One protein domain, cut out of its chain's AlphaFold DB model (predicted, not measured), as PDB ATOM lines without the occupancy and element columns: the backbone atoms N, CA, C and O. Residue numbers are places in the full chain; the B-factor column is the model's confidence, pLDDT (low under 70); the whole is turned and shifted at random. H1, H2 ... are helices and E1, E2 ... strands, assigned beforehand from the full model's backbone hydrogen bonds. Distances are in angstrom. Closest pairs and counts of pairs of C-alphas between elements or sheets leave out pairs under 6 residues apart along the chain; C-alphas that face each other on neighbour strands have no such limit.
ATOM      1  N   LEU A  15     341.967 177.941 296.296       53.44
ATOM      2  CA  LEU A  15     341.588 179.311 295.957       53.44
ATOM      3  C   LEU A  15     340.768 179.242 294.659       53.44
ATOM      4  O   LEU A  15     341.272 178.692 293.676       53.44
ATOM      5  N   PRO A  16     339.508 179.715 294.638       60.31
ATOM      6  CA  PRO A  16     338.740 179.793 293.406       60.31
ATOM      7  C   PRO A  16     339.386 180.858 292.521       60.31
ATOM      8  O   PRO A  16     339.180 182.050 292.718       60.31
ATOM      9  N   PHE A  17     340.215 180.419 291.580       72.56
ATOM     10  CA  PHE A  17     340.796 181.296 290.582       72.56
ATOM     11  C   PHE A  17     339.850 181.351 289.384       72.56
ATOM     12  O   PHE A  17     339.506 180.322 288.789       72.56
ATOM     13  N   GLU A  18     339.397 182.557 289.070       87.25
ATOM     14  CA  GLU A  18     338.398 182.813 288.045       87.25
ATOM     15  C   GLU A  18     338.972 183.745 286.984       87.25
ATOM     16  O   GLU A  18     339.507 184.803 287.310       87.25
ATOM     17  N   LEU A  19     338.850 183.324 285.727       91.31
ATOM     18  CA  LEU A  19     339.196 184.114 284.559       91.31
ATOM     19  C   LEU A  19     337.946 184.842 284.061       91.31
ATOM     20  O   LEU A  19     336.896 184.226 283.828       91.31
ATOM     21  N   PHE A  20     338.076 186.148 283.853       95.44
ATOM     22  CA  PHE A  20     336.990 187.008 283.393       95.44
ATOM     23  C   PHE A  20     336.952 187.080 281.868       95.44
ATOM     24  O   PHE A  20     337.997 187.140 281.212       95.44
ATOM     25  N   SER A  21     335.744 187.071 281.298       97.06
ATOM     26  CA  SER A  21     335.579 187.271 279.858       97.06
ATOM     27  C   SER A  21     335.905 188.711 279.469       97.06
ATOM     28  O   SER A  21     335.807 189.633 280.287       97.06
ATOM     29  N   ILE A  22     336.253 188.917 278.199       97.50
ATOM     30  CA  ILE A  22     336.550 190.254 277.675       97.50
ATOM     31  C   ILE A  22     335.401 191.249 277.907       97.50
ATOM     32  O   ILE A  22     335.652 192.384 278.297       97.50
ATOM     33  N   ASP A  23     334.143 190.816 277.776       97.12
ATOM     34  CA  ASP A  23     332.974 191.676 278.008       97.12
ATOM     35  C   ASP A  23     332.862 192.145 279.460       97.12
ATOM     36  O   ASP A  23     332.559 193.312 279.712       97.12
ATOM     37  N   VAL A  24     333.134 191.255 280.423       97.50
ATOM     38  CA  VAL A  24     333.114 191.603 281.851       97.50
ATOM     39  C   VAL A  24     334.219 192.611 282.155       97.50
ATOM     40  O   VAL A  24     333.959 193.631 282.795       97.50
ATOM     41  N   ILE A  25     335.425 192.368 281.636       98.06
ATOM     42  CA  ILE A  25     336.566 193.280 281.778       98.06
ATOM     43  C   ILE A  25     336.222 194.659 281.201       98.06
ATOM     44  O   ILE A  25     336.394 195.667 281.881       98.06
ATOM     45  N   LYS A  26     335.675 194.724 279.983       97.88
ATOM     46  CA  LYS A  26     335.310 195.995 279.338       97.88
ATOM     47  C   LYS A  26     334.215 196.742 280.082       97.88
ATOM     48  O   LYS A  26     334.338 197.949 280.266       97.88
ATOM     49  N   SER A  27     333.171 196.044 280.532       97.06
ATOM     50  CA  SER A  27     332.105 196.658 281.331       97.06
ATOM     51  C   SER A  27     332.674 197.313 282.587       97.06
ATOM     52  O   SER A  27     332.328 198.448 282.901       97.06
ATOM     53  N   ARG A  28     333.595 196.626 283.272       96.62
ATOM     54  CA  ARG A  28     334.244 197.165 284.466       96.62
ATOM     55  C   ARG A  28     335.161 198.349 284.147       96.62
ATOM     56  O   ARG A  28     335.141 199.337 284.872       96.62
ATOM     57  N   LEU A  29     335.918 198.303 283.049       96.81
ATOM     58  CA  LEU A  29     336.738 199.438 282.603       96.81
ATOM     59  C   LEU A  29     335.888 200.682 282.267       96.81
ATOM     60  O   LEU A  29     336.303 201.795 282.583       96.81
ATOM     61  N   GLU A  30     334.689 200.521 281.691       95.94
ATOM     62  CA  GLU A  30     333.757 201.642 281.462       95.94
ATOM     63  C   GLU A  30     333.227 202.270 282.758       95.94
ATOM     64  O   GLU A  30     332.946 203.469 282.797       95.94
ATOM     65  N   GLU A  31     333.057 201.482 283.819       94.50
ATOM     66  CA  GLU A  31     332.705 202.010 285.141       94.50
ATOM     67  C   GLU A  31     333.867 202.808 285.731       94.50
ATOM     68  O   GLU A  31     333.671 203.945 286.153       94.50
ATOM     69  N   LEU A  32     335.082 202.253 285.675       91.69
ATOM     70  CA  LEU A  32     336.282 202.891 286.216       91.69
ATOM     71  C   LEU A  32     336.577 204.235 285.539       91.69
ATOM     72  O   LEU A  32     336.966 205.170 286.226       91.69
ATOM     73  N   LYS A  33     336.307 204.385 284.236       88.00
ATOM     74  CA  LYS A  33     336.435 205.675 283.525       88.00
ATOM     75  C   LYS A  33     335.541 206.795 284.076       88.00
ATOM     76  O   LYS A  33     335.794 207.961 283.789       88.00
ATOM     77  N   LYS A  34     334.453 206.465 284.781       81.50
ATOM     78  CA  LYS A  34     333.495 207.446 285.333       81.50
ATOM     79  C   LYS A  34     333.835 207.863 286.763       81.50
ATOM     80  O   LYS A  34     333.265 208.832 287.259       81.50
ATOM     81  N   GLU A  35     334.704 207.112 287.425       73.19
ATOM     82  CA  GLU A  35     335.204 207.408 288.763       73.19
ATOM     83  C   GLU A  35     336.408 208.359 288.678       73.19
ATOM     84  O   GLU A  35     336.944 208.609 287.598       73.19
ATOM     85  N   ASP A  36     336.854 208.893 289.818       82.94
ATOM     86  CA  ASP A  36     338.143 209.593 289.909       82.94
ATOM     87  C   ASP A  36     339.281 208.561 289.801       82.94
ATOM     88  O   ASP A  36     339.853 208.109 290.795       82.94
ATOM     89  N   ASN A  37     339.510 208.082 288.576       86.50
ATOM     90  CA  ASN A  37     340.396 206.974 288.256       86.50
ATOM     91  C   ASN A  37     341.457 207.414 287.233       86.50
ATOM     92  O   ASN A  37     341.142 208.151 286.298       86.50
ATOM     93  N   PRO A  38     342.713 206.940 287.349       89.62
ATOM     94  CA  PRO A  38     343.760 207.283 286.392       89.62
ATOM     95  C   PRO A  38     343.535 206.739 284.975       89.62
ATOM     96  O   PRO A  38     344.242 207.176 284.071       89.62
ATOM     97  N   ILE A  39     342.603 205.805 284.754       93.31
ATOM     98  CA  ILE A  39     342.275 205.268 283.426       93.31
ATOM     99  C   ILE A  39     341.530 206.329 282.601       93.31
ATOM    100  O   ILE A  39     340.388 206.675 282.895       93.31
ATOM    101  N   SER A  40     342.156 206.808 281.526       91.06
ATOM    102  CA  SER A  40     341.572 207.809 280.622       91.06
ATOM    103  C   SER A  40     340.770 207.163 279.493       91.06
ATOM    104  O   SER A  40     339.699 207.642 279.112       91.06
ATOM    105  N   ASN A  41     341.274 206.054 278.952       92.44
ATOM    106  CA  ASN A  41     340.677 205.366 277.823       92.44
ATOM    107  C   ASN A  41     341.104 203.895 277.772       92.44
ATOM    108  O   ASN A  41     342.082 203.490 278.394       92.44
ATOM    109  N   PHE A  42     340.375 203.084 277.011       94.94
ATOM    110  CA  PHE A  42     340.812 201.742 276.654       94.94
ATOM    111  C   PHE A  42     340.207 201.333 275.313       94.94
ATOM    112  O   PHE A  42     339.142 201.813 274.924       94.94
ATOM    113  N   TYR A  43     340.878 200.430 274.607       94.69
ATOM    114  CA  TYR A  43     340.373 199.883 273.353       94.69
ATOM    115  C   TYR A  43     340.951 198.498 273.072       94.69
ATOM    116  O   TYR A  43     342.015 198.121 273.566       94.69
ATOM    117  N   GLU A  44     340.221 197.730 272.268       96.00
ATOM    118  CA  GLU A  44     340.681 196.438 271.770       96.00
ATOM    119  C   GLU A  44     341.609 196.618 270.571       96.00
ATOM    120  O   GLU A  44     341.353 197.423 269.673       96.00
ATOM    121  N   LEU A  45     342.664 195.812 270.535       95.31
ATOM    122  CA  LEU A  45     343.549 195.683 269.393       95.31
ATOM    123  C   LEU A  45     343.609 194.216 268.963       95.31
ATOM    124  O   LEU A  45     344.382 193.429 269.511       95.31
ATOM    125  N   ASP A  46     342.814 193.862 267.953       94.12
ATOM    126  CA  ASP A  46     342.828 192.528 267.342       94.12
ATOM    127  C   ASP A  46     344.117 192.283 266.548       94.12
ATOM    128  O   ASP A  46     344.651 193.192 265.884       94.12
ATOM    129  N   LYS A  47     344.587 191.026 266.523       93.44
ATOM    130  CA  LYS A  47     345.836 190.629 265.850       93.44
ATOM    131  C   LYS A  47     346.974 191.573 266.226       93.44
ATOM    132  O   LYS A  47     347.593 192.192 265.346       93.44
ATOM    133  N   ALA A  48     347.155 191.781 267.525       93.06
ATOM    134  CA  ALA A  48     348.081 192.737 268.093       93.06
ATOM    135  C   ALA A  48     349.514 192.405 267.668       93.06
ATOM    136  O   ALA A  48     350.001 191.283 267.786       93.06
ATOM    137  N   THR A  49     350.218 193.414 267.164       92.69
ATOM    138  CA  THR A  49     351.635 193.304 266.814       92.69
ATOM    139  C   THR A  49     352.376 194.529 267.317       92.69
ATOM    140  O   THR A  49     351.800 195.613 267.425       92.69
ATOM    141  N   LYS A  50     353.691 194.396 267.530       91.44
ATOM    142  CA  LYS A  50     354.563 195.536 267.862       91.44
ATOM    143  C   LYS A  50     354.431 196.678 266.844       91.44
ATOM    144  O   LYS A  50     354.549 197.840 267.208       91.44
ATOM    145  N   LYS A  51     354.180 196.350 265.568       90.75
ATOM    146  CA  LYS A  51     353.953 197.331 264.499       90.75
ATOM    147  C   LYS A  51     352.636 198.086 264.696       90.75
ATOM    148  O   LYS A  51     352.670 199.306 264.733       90.75
ATOM    149  N   LYS A  52     351.523 197.375 264.895       91.81
ATOM    150  CA  LYS A  52     350.215 198.003 265.126       91.81
ATOM    151  C   LYS A  52     350.199 198.889 266.367       91.81
ATOM    152  O   LYS A  52     349.606 199.954 266.329       91.81
ATOM    153  N   ILE A  53     350.859 198.475 267.449       90.81
ATOM    154  CA  ILE A  53     350.965 199.310 268.656       90.81
ATOM    155  C   ILE A  53     351.686 200.621 268.332       90.81
ATOM    156  O   ILE A  53     351.175 201.686 268.655       90.81
ATOM    157  N   ARG A  54     352.830 200.557 267.635       88.38
ATOM    158  CA  ARG A  54     353.551 201.763 267.194       88.38
ATOM    159  C   ARG A  54     352.691 202.678 266.320       88.38
ATOM    160  O   ARG A  54     352.793 203.887 266.446       88.38
ATOM    161  N   GLU A  55     351.871 202.107 265.439       85.50
ATOM    162  CA  GLU A  55     350.993 202.863 264.532       85.50
ATOM    163  C   GLU A  55     349.799 203.513 265.244       85.50
ATOM    164  O   GLU A  55     349.306 204.533 264.774       85.50
ATOM    165  N   ASN A  56     349.357 202.959 266.377       75.62
ATOM    166  CA  ASN A  56     348.302 203.553 267.203       75.62
ATOM    167  C   ASN A  56     348.826 204.646 268.158       75.62
ATOM    168  O   ASN A  56     348.025 205.356 268.756       75.62
ATOM    169  N   GLY A  57     350.146 204.810 268.309       64.56
ATOM    170  CA  GLY A  57     350.726 205.747 269.274       64.56
ATOM    171  C   GLY A  57     351.187 207.075 268.668       64.56
ATOM    172  O   GLY A  57     352.178 207.078 267.943       64.56
ATOM    173  N   TYR A  58     350.522 208.191 269.020       63.12
ATOM    174  CA  TYR A  58     351.101 209.348 269.748       63.12
ATOM    175  C   TYR A  58     350.038 210.455 269.970       63.12
ATOM    176  O   TYR A  58     349.716 211.201 269.046       63.12
ATOM    177  N   GLN A  59     349.541 210.628 271.200       53.22
ATOM    178  CA  GLN A  59     348.958 211.895 271.669       53.22
ATOM    179  C   GLN A  59     349.595 212.242 273.027       53.22
ATOM    180  O   GLN A  59     349.669 211.403 273.916       53.22
ATOM    181  N   ASP A  60     350.129 213.459 273.146       54.41
ATOM    182  CA  ASP A  60     350.422 214.144 274.414       54.41
ATOM    183  C   ASP A  60     351.213 213.373 275.494       54.41
ATOM    184  O   ASP A  60     350.783 213.237 276.636       54.41
ATOM    185  N   ASN A  61     352.443 212.955 275.171       55.81
ATOM    186  CA  ASN A  61     353.459 212.476 276.130       55.81
ATOM    187  C   ASN A  61     353.202 211.136 276.850       55.81
ATOM    188  O   ASN A  61     354.104 210.713 277.576       55.81
ATOM    189  N   ALA A  62     352.089 210.439 276.602       64.12
ATOM    190  CA  ALA A  62     351.858 209.086 277.117       64.12
ATOM    191  C   ALA A  62     352.727 208.055 276.371       64.12
ATOM    192  O   ALA A  62     352.474 207.696 275.219       64.12
ATOM    193  N   ARG A  63     353.823 207.615 276.998       83.56
ATOM    194  CA  ARG A  63     354.820 206.699 276.412       83.56
ATOM    195  C   ARG A  63     354.531 205.256 276.789       83.56
ATOM    196  O   ARG A  63     354.805 204.364 275.983       83.56
ATOM    197  N   PHE A  64     354.025 205.042 277.994       93.19
ATOM    198  CA  PHE A  64     353.710 203.754 278.581       93.19
ATOM    199  C   PHE A  64     352.199 203.541 278.658       93.19
ATOM    200  O   PHE A  64     351.416 204.484 278.675       93.19
ATOM    201  N   PHE A  65     351.794 202.278 278.674       94.44
ATOM    202  CA  PHE A  65     350.404 201.882 278.867       94.44
ATOM    203  C   PHE A  65     350.344 200.492 279.497       94.44
ATOM    204  O   PHE A  65     351.273 199.687 279.347       94.44
ATOM    205  N   ALA A  66     349.240 200.210 280.185       96.44
ATOM    206  CA  ALA A  66     348.929 198.873 280.668       96.44
ATOM    207  C   ALA A  66     348.109 198.118 279.615       96.44
ATOM    208  O   ALA A  66     347.412 198.716 278.797       96.44
ATOM    209  N   TYR A  67     348.186 196.795 279.613       97.31
ATOM    210  CA  TYR A  67     347.435 195.960 278.691       97.31
ATOM    211  C   TYR A  67     346.996 194.653 279.345       97.31
ATOM    212  O   TYR A  67     347.604 194.184 280.307       97.31
ATOM    213  N   ILE A  68     345.958 194.040 278.775       98.19
ATOM    214  CA  ILE A  68     345.511 192.690 279.128       98.19
ATOM    215  C   ILE A  68     345.670 191.784 277.907       98.19
ATOM    216  O   ILE A  68     345.203 192.125 276.819       98.19
ATOM    217  N   LYS A  69     346.322 190.630 278.087       96.69
ATOM    218  CA  LYS A  69     346.376 189.530 277.110       96.69
ATOM    219  C   LYS A  69     345.335 188.479 277.438       96.69
ATOM    220  O   LYS A  69     345.098 188.160 278.606       96.69
ATOM    221  N   PHE A  70     344.795 187.887 276.384       97.06
ATOM    222  CA  PHE A  70     343.707 186.932 276.476       97.06
ATOM    223  C   PHE A  70     344.160 185.543 276.061       97.06
ATOM    224  O   PHE A  70     344.994 185.379 275.174       97.06
ATOM    225  N   LEU A  71     343.578 184.536 276.695       94.88
ATOM    226  CA  LEU A  71     343.597 183.175 276.190       94.88
ATOM    227  C   LEU A  71     342.274 182.862 275.491       94.88
ATOM    228  O   LEU A  71     341.236 183.441 275.823       94.88
ATOM    229  N   ASN A  72     342.322 181.935 274.542       94.06
ATOM    230  CA  ASN A  72     341.155 181.475 273.806       94.06
ATOM    231  C   ASN A  72     340.662 180.135 274.373       94.06
ATOM    232  O   ASN A  72     341.420 179.161 274.423       94.06
ATOM    233  N   VAL A  73     339.392 180.083 274.779       92.44
ATOM    234  CA  VAL A  73     338.703 178.853 275.192       92.44
ATOM    235  C   VAL A  73     337.463 178.693 274.330       92.44
ATOM    236  O   VAL A  73     336.510 179.448 274.476       92.44
ATOM    237  N   ASN A  74     337.454 177.697 273.443       89.50
ATOM    238  CA  ASN A  74     336.312 177.397 272.569       89.50
ATOM    239  C   ASN A  74     335.800 178.604 271.749       89.50
ATOM    240  O   ASN A  74     334.615 178.672 271.438       89.50
ATOM    241  N   GLY A  75     336.684 179.542 271.386       90.19
ATOM    242  CA  GLY A  75     336.331 180.766 270.658       90.19
ATOM    243  C   GLY A  75     336.101 181.995 271.542       90.19
ATOM    244  O   GLY A  75     336.100 183.105 271.015       90.19
ATOM    245  N   ASP A  76     335.985 181.824 272.859       94.31
ATOM    246  CA  ASP A  76     335.785 182.915 273.811       94.31
ATOM    247  C   ASP A  76     337.119 183.429 274.382       94.31
ATOM    248  O   ASP A  76     338.048 182.659 274.648       94.31
ATOM    249  N   LYS A  77     337.200 184.750 274.596       96.56
ATOM    250  CA  LYS A  77     338.392 185.457 275.091       96.56
ATOM    251  C   LYS A  77     338.309 185.667 276.605       96.56
ATOM    252  O   LYS A  77     337.404 186.354 277.087       96.56
ATOM    253  N   TYR A  78     339.295 185.149 277.337       96.88
ATOM    254  CA  TYR A  78     339.410 185.306 278.790       96.88
ATOM    255  C   TYR A  78     340.738 185.957 279.176       96.88
ATOM    256  O   TYR A  78     341.789 185.540 278.689       96.88
ATOM    257  N   GLY A  79     340.698 186.984 280.029       97.12
ATOM    258  CA  GLY A  79     341.901 187.701 280.463       97.12
ATOM    259  C   GLY A  79     342.828 186.780 281.250       97.12
ATOM    260  O   GLY A  79     342.375 186.126 282.182       97.12
ATOM    261  N   LEU A  80     344.108 186.714 280.870       95.25
ATOM    262  CA  LEU A  80     345.096 185.826 281.496       95.25
ATOM    263  C   LEU A  80     346.285 186.570 282.098       95.25
ATOM    264  O   LEU A  80     346.771 186.173 283.149       95.25
ATOM    265  N   VAL A  81     346.780 187.605 281.422       95.25
ATOM    266  CA  VAL A  81     347.976 188.354 281.839       95.25
ATOM    267  C   VAL A  81     347.679 189.839 281.798       95.25
ATOM    268  O   VAL A  81     347.155 190.329 280.798       95.25
ATOM    269  N   GLY A  82     348.054 190.539 282.864       96.38
ATOM    270  CA  GLY A  82     348.150 191.993 282.896       96.38
ATOM    271  C   GLY A  82     349.616 192.380 282.776       96.38
ATOM    272  O   GLY A  82     350.452 191.806 283.468       96.38
ATOM    273  N   GLY A  83     349.935 193.319 281.894       95.38
ATOM    274  CA  GLY A  83     351.306 193.780 281.701       95.38
ATOM    275  C   GLY A  83     351.375 195.267 281.413       95.38
ATOM    276  O   GLY A  83     350.382 195.884 281.030       95.38
ATOM    277  N   LYS A  84     352.568 195.842 281.528       95.00
ATOM    278  CA  LYS A  84     352.872 197.195 281.055       95.00
ATOM    279  C   LYS A  84     353.863 197.161 279.908       95.00
ATOM    280  O   LYS A  84     354.842 196.420 279.920       95.00
ATOM    281  N   THR A  85     353.667 198.036 278.929       94.00
ATOM    282  CA  THR A  85     354.638 198.231 277.852       94.00
ATOM    283  C   THR A  85     354.666 199.685 277.393       94.00
ATOM    284  O   THR A  85     354.243 200.572 278.129       94.00
ATOM    285  N   ASN A  86     355.256 199.956 276.232       92.31
ATOM    286  CA  ASN A  86     355.368 201.300 275.683       92.31
ATOM    287  C   ASN A  86     355.111 201.325 274.176       92.31
ATOM    288  O   ASN A  86     355.307 200.321 273.491       92.31
ATOM    289  N   TYR A  87     354.721 202.488 273.658       90.25
ATOM    290  CA  TYR A  87     354.394 202.656 272.243       90.25
ATOM    291  C   TYR A  87     355.619 202.615 271.321       90.25
ATOM    292  O   TYR A  87     355.484 202.253 270.161       90.25
ATOM    293  N   THR A  88     356.821 202.951 271.805       87.69
ATOM    294  CA  THR A  88     358.034 203.059 270.969       87.69
ATOM    295  C   THR A  88     358.665 201.698 270.659       87.69
ATOM    296  O   THR A  88     358.936 201.361 269.506       87.69
ATOM    297  N   SER A  89     358.855 200.894 271.698       88.56
ATOM    298  CA  SER A  89     359.466 199.569 271.686       88.56
ATOM    299  C   SER A  89     358.600 198.611 272.509       88.56
ATOM    300  O   SER A  89     358.987 198.249 273.624       88.56
ATOM    301  N   PRO A  90     357.426 198.205 271.984       89.62
ATOM    302  CA  PRO A  90     356.513 197.349 272.721       89.62
ATOM    303  C   PRO A  90     357.127 195.967 272.949       89.62
ATOM    304  O   PRO A  90     357.524 195.275 272.002       89.62
ATOM    305  N   ASP A  91     357.170 195.555 274.207       86.44
ATOM    306  CA  ASP A  91     357.440 194.181 274.607       86.44
ATOM    307  C   ASP A  91     356.135 193.379 274.671       86.44
ATOM    308  O   ASP A  91     355.420 193.369 275.670       86.44
ATOM    309  N   LEU A  92     355.776 192.782 273.532       86.00
ATOM    310  CA  LEU A  92     354.596 191.945 273.362       86.00
ATOM    311  C   LEU A  92     354.993 190.667 272.621       86.00
ATOM    312  O   LEU A  92     355.563 190.730 271.526       86.00
ATOM    313  N   ASP A  93     354.677 189.525 273.224       84.94
ATOM    314  CA  ASP A  93     354.947 188.189 272.703       84.94
ATOM    315  C   ASP A  93     353.763 187.256 273.016       84.94
ATOM    316  O   ASP A  93     353.258 187.248 274.144       84.94
ATOM    317  N   PHE A  94     353.344 186.495 272.002       86.88
ATOM    318  CA  PHE A  94     352.275 185.486 272.031       86.88
ATOM    319  C   PHE A  94     352.810 184.076 271.742       86.88
ATOM    320  O   PHE A  94     352.052 183.143 271.474       86.88
ATOM    321  N   SER A  95     354.128 183.889 271.762       81.19
ATOM    322  CA  SER A  95     354.728 182.567 271.670       81.19
ATOM    323  C   SER A  95     354.407 181.743 272.923       81.19
ATOM    324  O   SER A  95     354.472 182.224 274.062       81.19
ATOM    325  N   LYS A  96     354.048 180.473 272.707       71.31
ATOM    326  CA  LYS A  96     353.927 179.466 273.775       71.31
ATOM    327  C   LYS A  96     355.289 178.951 274.237       71.31
ATOM    328  O   LYS A  96     355.488 178.711 275.421       71.31
ATOM    329  N   ASN A  97     356.218 178.817 273.291       65.50
ATOM    330  CA  ASN A  97     357.515 178.180 273.485       65.50
ATOM    331  C   ASN A  97     358.619 179.216 273.276       65.50
ATOM    332  O   ASN A  97     358.909 179.591 272.142       65.50
ATOM    333  N   TYR A  98     359.244 179.659 274.361       52.78
ATOM    334  CA  TYR A  98     360.423 180.520 274.304       52.78
ATOM    335  C   TYR A  98     361.645 179.700 274.714       52.78
ATOM    336  O   TYR A  98     362.040 179.672 275.878       52.78
ATOM    337  N   GLY A  99     362.197 178.943 273.762       55.28
ATOM    338  CA  GLY A  99     363.300 178.011 274.022       55.28
ATOM    339  C   GLY A  99     363.009 177.008 275.153       55.28
ATOM    340  O   GLY A  99     361.857 176.718 275.468       55.28
ATOM    341  N   ASN A 100     364.069 176.505 275.796       51.50
ATOM    342  CA  ASN A 100     364.002 175.609 276.967       51.50
ATOM    343  C   ASN A 100     363.477 176.294 278.248       51.50
ATOM    344  O   ASN A 100     363.646 175.762 279.344       51.50
ATOM    345  N   SER A 101     362.888 177.487 278.153       50.44
ATOM    346  CA  SER A 101     362.559 178.309 279.309       50.44
ATOM    347  C   SER A 101     361.060 178.631 279.316       50.44
ATOM    348  O   SER A 101     360.588 179.548 278.647       50.44
ATOM    349  N   LEU A 102     360.298 177.849 280.088       56.72
ATOM    350  CA  LEU A 102     358.908 178.111 280.497       56.72
ATOM    351  C   LEU A 102     358.852 179.305 281.475       56.72
ATOM    352  O   LEU A 102     358.367 179.175 282.594       56.72
ATOM    353  N   THR A 103     359.446 180.443 281.116       63.28
ATOM    354  CA  THR A 103     359.827 181.483 282.089       63.28
ATOM    355  C   THR A 103     358.670 182.252 282.707       63.28
ATOM    356  O   THR A 103     358.878 182.830 283.766       63.28
ATOM    357  N   SER A 104     357.466 182.222 282.123       74.94
ATOM    358  CA  SER A 104     356.272 182.806 282.745       74.94
ATOM    359  C   SER A 104     355.236 181.744 283.107       74.94
ATOM    360  O   SER A 104     355.011 180.773 282.372       74.94
ATOM    361  N   PHE A 105     354.571 181.946 284.248       84.81
ATOM    362  CA  PHE A 105     353.517 181.058 284.737       84.81
ATOM    363  C   PHE A 105     352.393 180.895 283.707       84.81
ATOM    364  O   PHE A 105     351.919 179.782 283.488       84.81
ATOM    365  N   ALA A 106     352.037 181.969 282.995       89.06
ATOM    366  CA  ALA A 106     351.019 181.947 281.949       89.06
ATOM    367  C   ALA A 106     351.351 180.979 280.801       89.06
ATOM    368  O   ALA A 106     350.487 180.221 280.361       89.06
ATOM    369  N   ARG A 107     352.608 180.942 280.337       86.69
ATOM    370  CA  ARG A 107     353.039 180.005 279.282       86.69
ATOM    371  C   ARG A 107     352.959 178.561 279.746       86.69
ATOM    372  O   ARG A 107     352.464 177.712 279.006       86.69
ATOM    373  N   LYS A 108     353.400 178.297 280.980       84.94
ATOM    374  CA  LYS A 108     353.272 176.974 281.592       84.94
ATOM    375  C   LYS A 108     351.805 176.567 281.716       84.94
ATOM    376  O   LYS A 108     351.452 175.479 281.282       84.94
ATOM    377  N   PHE A 109     350.950 177.456 282.218       86.44
ATOM    378  CA  PHE A 109     349.515 177.216 282.331       86.44
ATOM    379  C   PHE A 109     348.883 176.858 280.977       86.44
ATOM    380  O   PHE A 109     348.180 175.855 280.873       86.44
ATOM    381  N   LEU A 110     349.172 177.631 279.925       88.38
ATOM    382  CA  LEU A 110     348.672 177.364 278.573       88.38
ATOM    383  C   LEU A 110     349.175 176.029 278.015       88.38
ATOM    384  O   LEU A 110     348.401 175.306 277.393       88.38
ATOM    385  N   SER A 111     350.446 175.689 278.244       86.75
ATOM    386  CA  SER A 111     351.024 174.412 277.815       86.75
ATOM    387  C   SER A 111     350.407 173.224 278.559       86.75
ATOM    388  O   SER A 111     350.000 172.257 277.926       86.75
ATOM    389  N   ASP A 112     350.305 173.302 279.888       85.25
ATOM    390  CA  ASP A 112     349.786 172.225 280.744       85.25
ATOM    391  C   ASP A 112     348.294 171.947 280.489       85.25
ATOM    392  O   ASP A 112     347.810 170.841 280.734       85.25
ATOM    393  N   LYS A 113     347.546 172.956 280.022       85.19
ATOM    394  CA  LYS A 113     346.108 172.865 279.728       85.19
ATOM    395  C   LYS A 113     345.775 172.717 278.241       85.19
ATOM    396  O   LYS A 113     344.594 172.648 277.922       85.19
ATOM    397  N   ASP A 114     346.775 172.677 277.361       88.81
ATOM    398  CA  ASP A 114     346.608 172.670 275.898       88.81
ATOM    399  C   ASP A 114     345.722 173.822 275.368       88.81
ATOM    400  O   ASP A 114     344.866 173.667 274.500       88.81
ATOM    401  N   LEU A 115     345.919 175.023 275.918       90.38
ATOM    402  CA  LEU A 115     345.169 176.237 275.573       90.38
ATOM    403  C   LEU A 115     346.036 177.202 274.771       90.38
ATOM    404  O   LEU A 115     347.257 177.196 274.908       90.38
ATOM    405  N   ASN A 116     345.434 178.039 273.926       92.69
ATOM    406  CA  ASN A 116     346.153 179.004 273.091       92.69
ATOM    407  C   ASN A 116     345.977 180.440 273.586       92.69
ATOM    408  O   ASN A 116     344.944 180.789 274.153       92.69
ATOM    409  N   TRP A 117     346.982 181.274 273.321       94.38
ATOM    410  CA  TRP A 117     346.786 182.718 273.340       94.38
ATOM    411  C   TRP A 117     345.743 183.109 272.295       94.38
ATOM    412  O   TRP A 117     345.715 182.540 271.202       94.38
ATOM    413  N   ASP A 118     344.930 184.101 272.628       95.69
ATOM    414  CA  ASP A 118     344.232 184.905 271.636       95.69
ATOM    415  C   ASP A 118     345.173 186.031 271.176       95.69
ATOM    416  O   ASP A 118     346.002 186.509 271.954       95.69
ATOM    417  N   ASP A 119     345.086 186.445 269.912       93.81
ATOM    418  CA  ASP A 119     345.945 187.506 269.375       93.81
ATOM    419  C   ASP A 119     345.412 188.923 269.653       93.81
ATOM    420  O   ASP A 119     346.008 189.912 269.221       93.81
ATOM    421  N   THR A 120     344.322 189.033 270.411       96.12
ATOM    422  CA  THR A 120     343.747 190.293 270.889       96.12
ATOM    423  C   THR A 120     344.402 190.746 272.190       96.12
ATOM    424  O   THR A 120     344.683 189.940 273.081       96.12
ATOM    425  N   ILE A 121     344.566 192.060 272.344       97.19
ATOM    426  CA  ILE A 121     344.783 192.699 273.650       97.19
ATOM    427  C   ILE A 121     343.766 193.808 273.879       97.19
ATOM    428  O   ILE A 121     343.245 194.383 272.926       97.19
ATOM    429  N   ILE A 122     343.550 194.157 275.143       97.75
ATOM    430  CA  ILE A 122     343.005 195.464 275.509       97.75
ATOM    431  C   ILE A 122     344.191 196.339 275.885       97.75
ATOM    432  O   ILE A 122     345.009 195.931 276.709       97.75
ATOM    433  N   ILE A 123     344.278 197.520 275.281       96.06
ATOM    434  CA  ILE A 123     345.183 198.595 275.688       96.06
ATOM    435  C   ILE A 123     344.419 199.501 276.650       96.06
ATOM    436  O   ILE A 123     343.285 199.877 276.359       96.06
ATOM    437  N   ILE A 124     345.033 199.826 277.787       95.50
ATOM    438  CA  ILE A 124     344.489 200.696 278.826       95.50
ATOM    439  C   ILE A 124     345.413 201.904 278.951       95.50
ATOM    440  O   ILE A 124     346.574 201.793 279.357       95.50
ATOM    441  N   GLU A 125     344.875 203.060 278.591       93.00
ATOM    442  CA  GLU A 125     345.555 204.344 278.628       93.00
ATOM    443  C   GLU A 125     345.231 205.061 279.932       93.00
ATOM    444  O   GLU A 125     344.129 204.950 280.478       93.00
ATOM    445  N   HIS A 126     346.206 205.814 280.424       92.00
ATOM    446  CA  HIS A 126     346.037 206.633 281.609       92.00
ATOM    447  C   HIS A 126     345.995 208.114 281.270       92.00
ATOM    448  O   HIS A 126     346.307 208.532 280.152       92.00
ATOM    449  N   ILE A 127     345.572 208.921 282.235       89.69
ATOM    450  CA  ILE A 127     345.630 210.376 282.124       89.69
ATOM    451  C   ILE A 127     347.072 210.835 281.822       89.69
ATOM    452  O   ILE A 127     348.025 210.211 282.311       89.69
ATOM    453  N   PRO A 128     347.264 211.906 281.030       86.56
ATOM    454  CA  PRO A 128     348.595 212.409 280.714       86.56
ATOM    455  C   PRO A 128     349.397 212.762 281.968       86.56
ATOM    456  O   PRO A 128     348.857 213.271 282.952       86.56
ATOM    457  N   THR A 129     350.706 212.529 281.912       87.38
ATOM    458  CA  THR A 129     351.634 212.860 282.997       87.38
ATOM    459  C   THR A 129     352.709 213.839 282.526       87.38
ATOM    460  O   THR A 129     352.911 214.070 281.333       87.38
ATOM    461  N   ASN A 130     353.417 214.439 283.482       85.62
ATOM    462  CA  ASN A 130     354.326 215.553 283.202       85.62
ATOM    463  C   ASN A 130     355.717 215.104 282.725       85.62
ATOM    464  O   ASN A 130     356.485 215.918 282.215       85.62
ATOM    465  N   ASN A 131     356.087 213.838 282.944       88.88
ATOM    466  CA  ASN A 131     357.408 213.315 282.609       88.88
ATOM    467  C   ASN A 131     357.384 211.784 282.435       88.88
ATOM    468  O   ASN A 131     356.455 211.108 282.859       88.88
ATOM    469  N   LYS A 132     358.454 211.234 281.844       89.44
ATOM    470  CA  LYS A 132     358.588 209.801 281.526       89.44
ATOM    471  C   LYS A 132     358.524 208.880 282.754       89.44
ATOM    472  O   LYS A 132     358.090 207.740 282.621       89.44
ATOM    473  N   GLU A 133     359.042 209.319 283.896       92.19
ATOM    474  CA  GLU A 133     359.089 208.510 285.115       92.19
ATOM    475  C   GLU A 133     357.683 208.348 285.689       92.19
ATOM    476  O   GLU A 133     357.217 207.221 285.816       92.19
ATOM    477  N   SER A 134     356.963 209.457 285.866       92.38
ATOM    478  CA  SER A 134     355.564 209.451 286.301       92.38
ATOM    479  C   SER A 134     354.650 208.699 285.327       92.38
ATOM    480  O   SER A 134     353.741 207.997 285.755       92.38
ATOM    481  N   ASP A 135     354.912 208.792 284.022       92.12
ATOM    482  CA  ASP A 135     354.206 208.032 282.985       92.12
ATOM    483  C   ASP A 135     354.371 206.517 283.176       92.12
ATOM    484  O   ASP A 135     353.412 205.747 283.195       92.12
ATOM    485  N   ASN A 136     355.614 206.086 283.394       93.81
ATOM    486  CA  ASN A 136     355.943 204.687 283.627       93.81
ATOM    487  C   ASN A 136     355.361 204.164 284.949       93.81
ATOM    488  O   ASN A 136     354.884 203.030 284.995       93.81
ATOM    489  N   GLU A 137     355.413 204.971 286.010       95.00
ATOM    490  CA  GLU A 137     354.822 204.656 287.315       95.00
ATOM    491  C   GLU A 137     353.300 204.533 287.230       95.00
ATOM    492  O   GLU A 137     352.735 203.597 287.793       95.00
ATOM    493  N   MET A 138     352.635 205.420 286.484       94.38
ATOM    494  CA  MET A 138     351.183 205.388 286.319       94.38
ATOM    495  C   MET A 138     350.724 204.124 285.592       94.38
ATOM    496  O   MET A 138     349.831 203.416 286.058       94.38
ATOM    497  N   ALA A 139     351.378 203.782 284.483       95.19
ATOM    498  CA  ALA A 139     351.084 202.539 283.784       95.19
ATOM    499  C   ALA A 139     351.382 201.297 284.654       95.19
ATOM    500  O   ALA A 139     350.684 200.292 284.530       95.19
ATOM    501  N   LEU A 140     352.379 201.358 285.551       96.44
ATOM    502  CA  LEU A 140     352.731 200.249 286.452       96.44
ATOM    503  C   LEU A 140     351.689 200.089 287.561       96.44
ATOM    504  O   LEU A 140     351.304 198.977 287.914       96.44
ATOM    505  N   PHE A 141     351.202 201.208 288.093       96.00
ATOM    506  CA  PHE A 141     350.099 201.218 289.042       96.00
ATOM    507  C   PHE A 141     348.853 200.555 288.441       96.00
ATOM    508  O   PHE A 141     348.256 199.679 289.072       96.00
ATOM    509  N   ILE A 142     348.495 200.919 287.206       96.38
ATOM    510  CA  ILE A 142     347.343 200.333 286.513       96.38
ATOM    511  C   ILE A 142     347.564 198.846 286.233       96.38
ATOM    512  O   ILE A 142     346.647 198.062 286.449       96.38
ATOM    513  N   GLU A 143     348.760 198.425 285.812       97.38
ATOM    514  CA  GLU A 143     349.093 197.005 285.641       97.38
ATOM    515  C   GLU A 143     348.774 196.190 286.908       97.38
ATOM    516  O   GLU A 143     348.012 195.222 286.839       97.38
ATOM    517  N   PHE A 144     349.285 196.610 288.070       96.94
ATOM    518  CA  PHE A 144     349.028 195.912 289.334       96.94
ATOM    519  C   PHE A 144     347.557 195.949 289.744       96.94
ATOM    520  O   PHE A 144     347.035 194.968 290.282       96.94
ATOM    521  N   PHE A 145     346.883 197.073 289.505       95.94
ATOM    522  CA  PHE A 145     345.452 197.186 289.746       95.94
ATOM    523  C   PHE A 145     344.672 196.162 288.907       95.94
ATOM    524  O   PHE A 145     343.901 195.390 289.470       95.94
ATOM    525  N   LEU A 146     344.927 196.082 287.597       96.62
ATOM    526  CA  LEU A 146     344.244 195.154 286.687       96.62
ATOM    527  C   LEU A 146     344.528 193.688 287.033       96.62
ATOM    528  O   LEU A 146     343.614 192.865 287.002       96.62
ATOM    529  N   GLN A 147     345.774 193.357 287.393       95.69
ATOM    530  CA  GLN A 147     346.140 192.008 287.838       95.69
ATOM    531  C   GLN A 147     345.330 191.575 289.062       95.69
ATOM    532  O   GLN A 147     344.873 190.436 289.129       95.69
ATOM    533  N   ARG A 148     345.099 192.489 290.010       94.19
ATOM    534  CA  ARG A 148     344.299 192.217 291.210       94.19
ATOM    535  C   ARG A 148     342.801 192.189 290.926       94.19
ATOM    536  O   ARG A 148     342.122 191.305 291.432       94.19
ATOM    537  N   GLU A 149     342.305 193.141 290.142       94.94
ATOM    538  CA  GLU A 149     340.880 193.278 289.822       94.94
ATOM    539  C   GLU A 149     340.365 192.068 289.029       94.94
ATOM    540  O   GLU A 149     339.269 191.574 289.284       94.94
ATOM    541  N   PHE A 150     341.176 191.555 288.096       95.19
ATOM    542  CA  PHE A 150     340.773 190.500 287.164       95.19
ATOM    543  C   PHE A 150     341.531 189.179 287.339       95.19
ATOM    544  O   PHE A 150     341.501 188.343 286.438       95.19
ATOM    545  N   ASN A 151     342.204 188.972 288.478       93.12
ATOM    546  CA  ASN A 151     343.021 187.781 288.747       93.12
ATOM    547  C   ASN A 151     344.002 187.456 287.602       93.12
ATOM    548  O   ASN A 151     344.101 186.310 287.179       93.12
TER     549      ASN A 151
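This is residues 15 to 151 of the 155 residues of an uncharacterized protein of Peptostreptococcaceae bacterium pGA-8 (UniProt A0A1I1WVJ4). One strongly twisted four-stranded sheet is covered on one face by the long helix H4 and by H1, round which the sheet curls. H3 is at one end of the model, and H2 only grazes the sheet. The printed part has 137 residues, with four named helices and five named strands in the order E1 H1 E2 H2 E3 E4 H3 E5 H4. The sheet runs E2 - E5 - E3 - E4, all antiparallel, and the class is mixed, helices and strands. The whole is compact, with a radius of gyration of the C-alphas of 14.9 A and spans of 43 by 31 by 25 A.

E1, residues 17 to 19, begins at C-alpha 17 at (340.796, 181.296, 290.582). H1 is residues 22 to 32, 15.3 A long, and E2 is residues 39 to 45, 17.0 A. H2 is residues 50 to 56. E3, residues 64 to 73, is 29.3 A long and starts at C-alpha 64 at (353.710, 203.754, 278.581). E4, residues 76 to 86, is 26.9 A long and bends by 69 degrees at residue 83. H3 is residues 105 to 112. E5, residues 116 to 126, is 28.9 A long and bends by 57 degrees at residue 119. H4, residues 132 to 149, is 25.6 A long and ends at C-alpha 149 at (340.880, 193.278, 289.822).

E3 and E4 form a hairpin, with N 67 and O 83 2.8 A apart, within hydrogen-bond range. E5 is antiparallel to E3, with N 124 and O 66 at 2.8 A, and to E2, with N 45 and O 121 at 2.8 A. E2 and E4 are the edge strands. H4 is over E3 at a height over the sheet of 7.1 A, and runs along the strands, at 19 degrees to E3 on the local plane; their closest C-alphas, of Phe 65 and Ala 139, are 5.0 A apart. H1 and H4 are on the same face, two layers, helices on one face of a sheet, yet these helices are apart. The closest C-alphas of H1 and E4, of Ile 22 and Lys 77, are 5.8 A apart. H3 is on the same face as H4, over none of the strands, but only just: 2 of its 8 C-alphas fall on E5. E2, H2, E3 and E4, H3, E5 are split strand-helix-strand units, two strands running the same way with another between them, each with a right-handed crossover. E1 pairs with no named strand. In H1, H2, H3 and H4 every O i to N i+4 pair is within hydrogen-bond range.

The C-alphas farthest apart, of Lys 34 and Asn 100, are 44.9 A apart. The printed part has no cut. The link from E4 to H3, residues 87 to 104, is long. The mean pLDDT of the printed part is 87.9; residues 15 to 16, 57 to 62 and 97 to 103 are under 70.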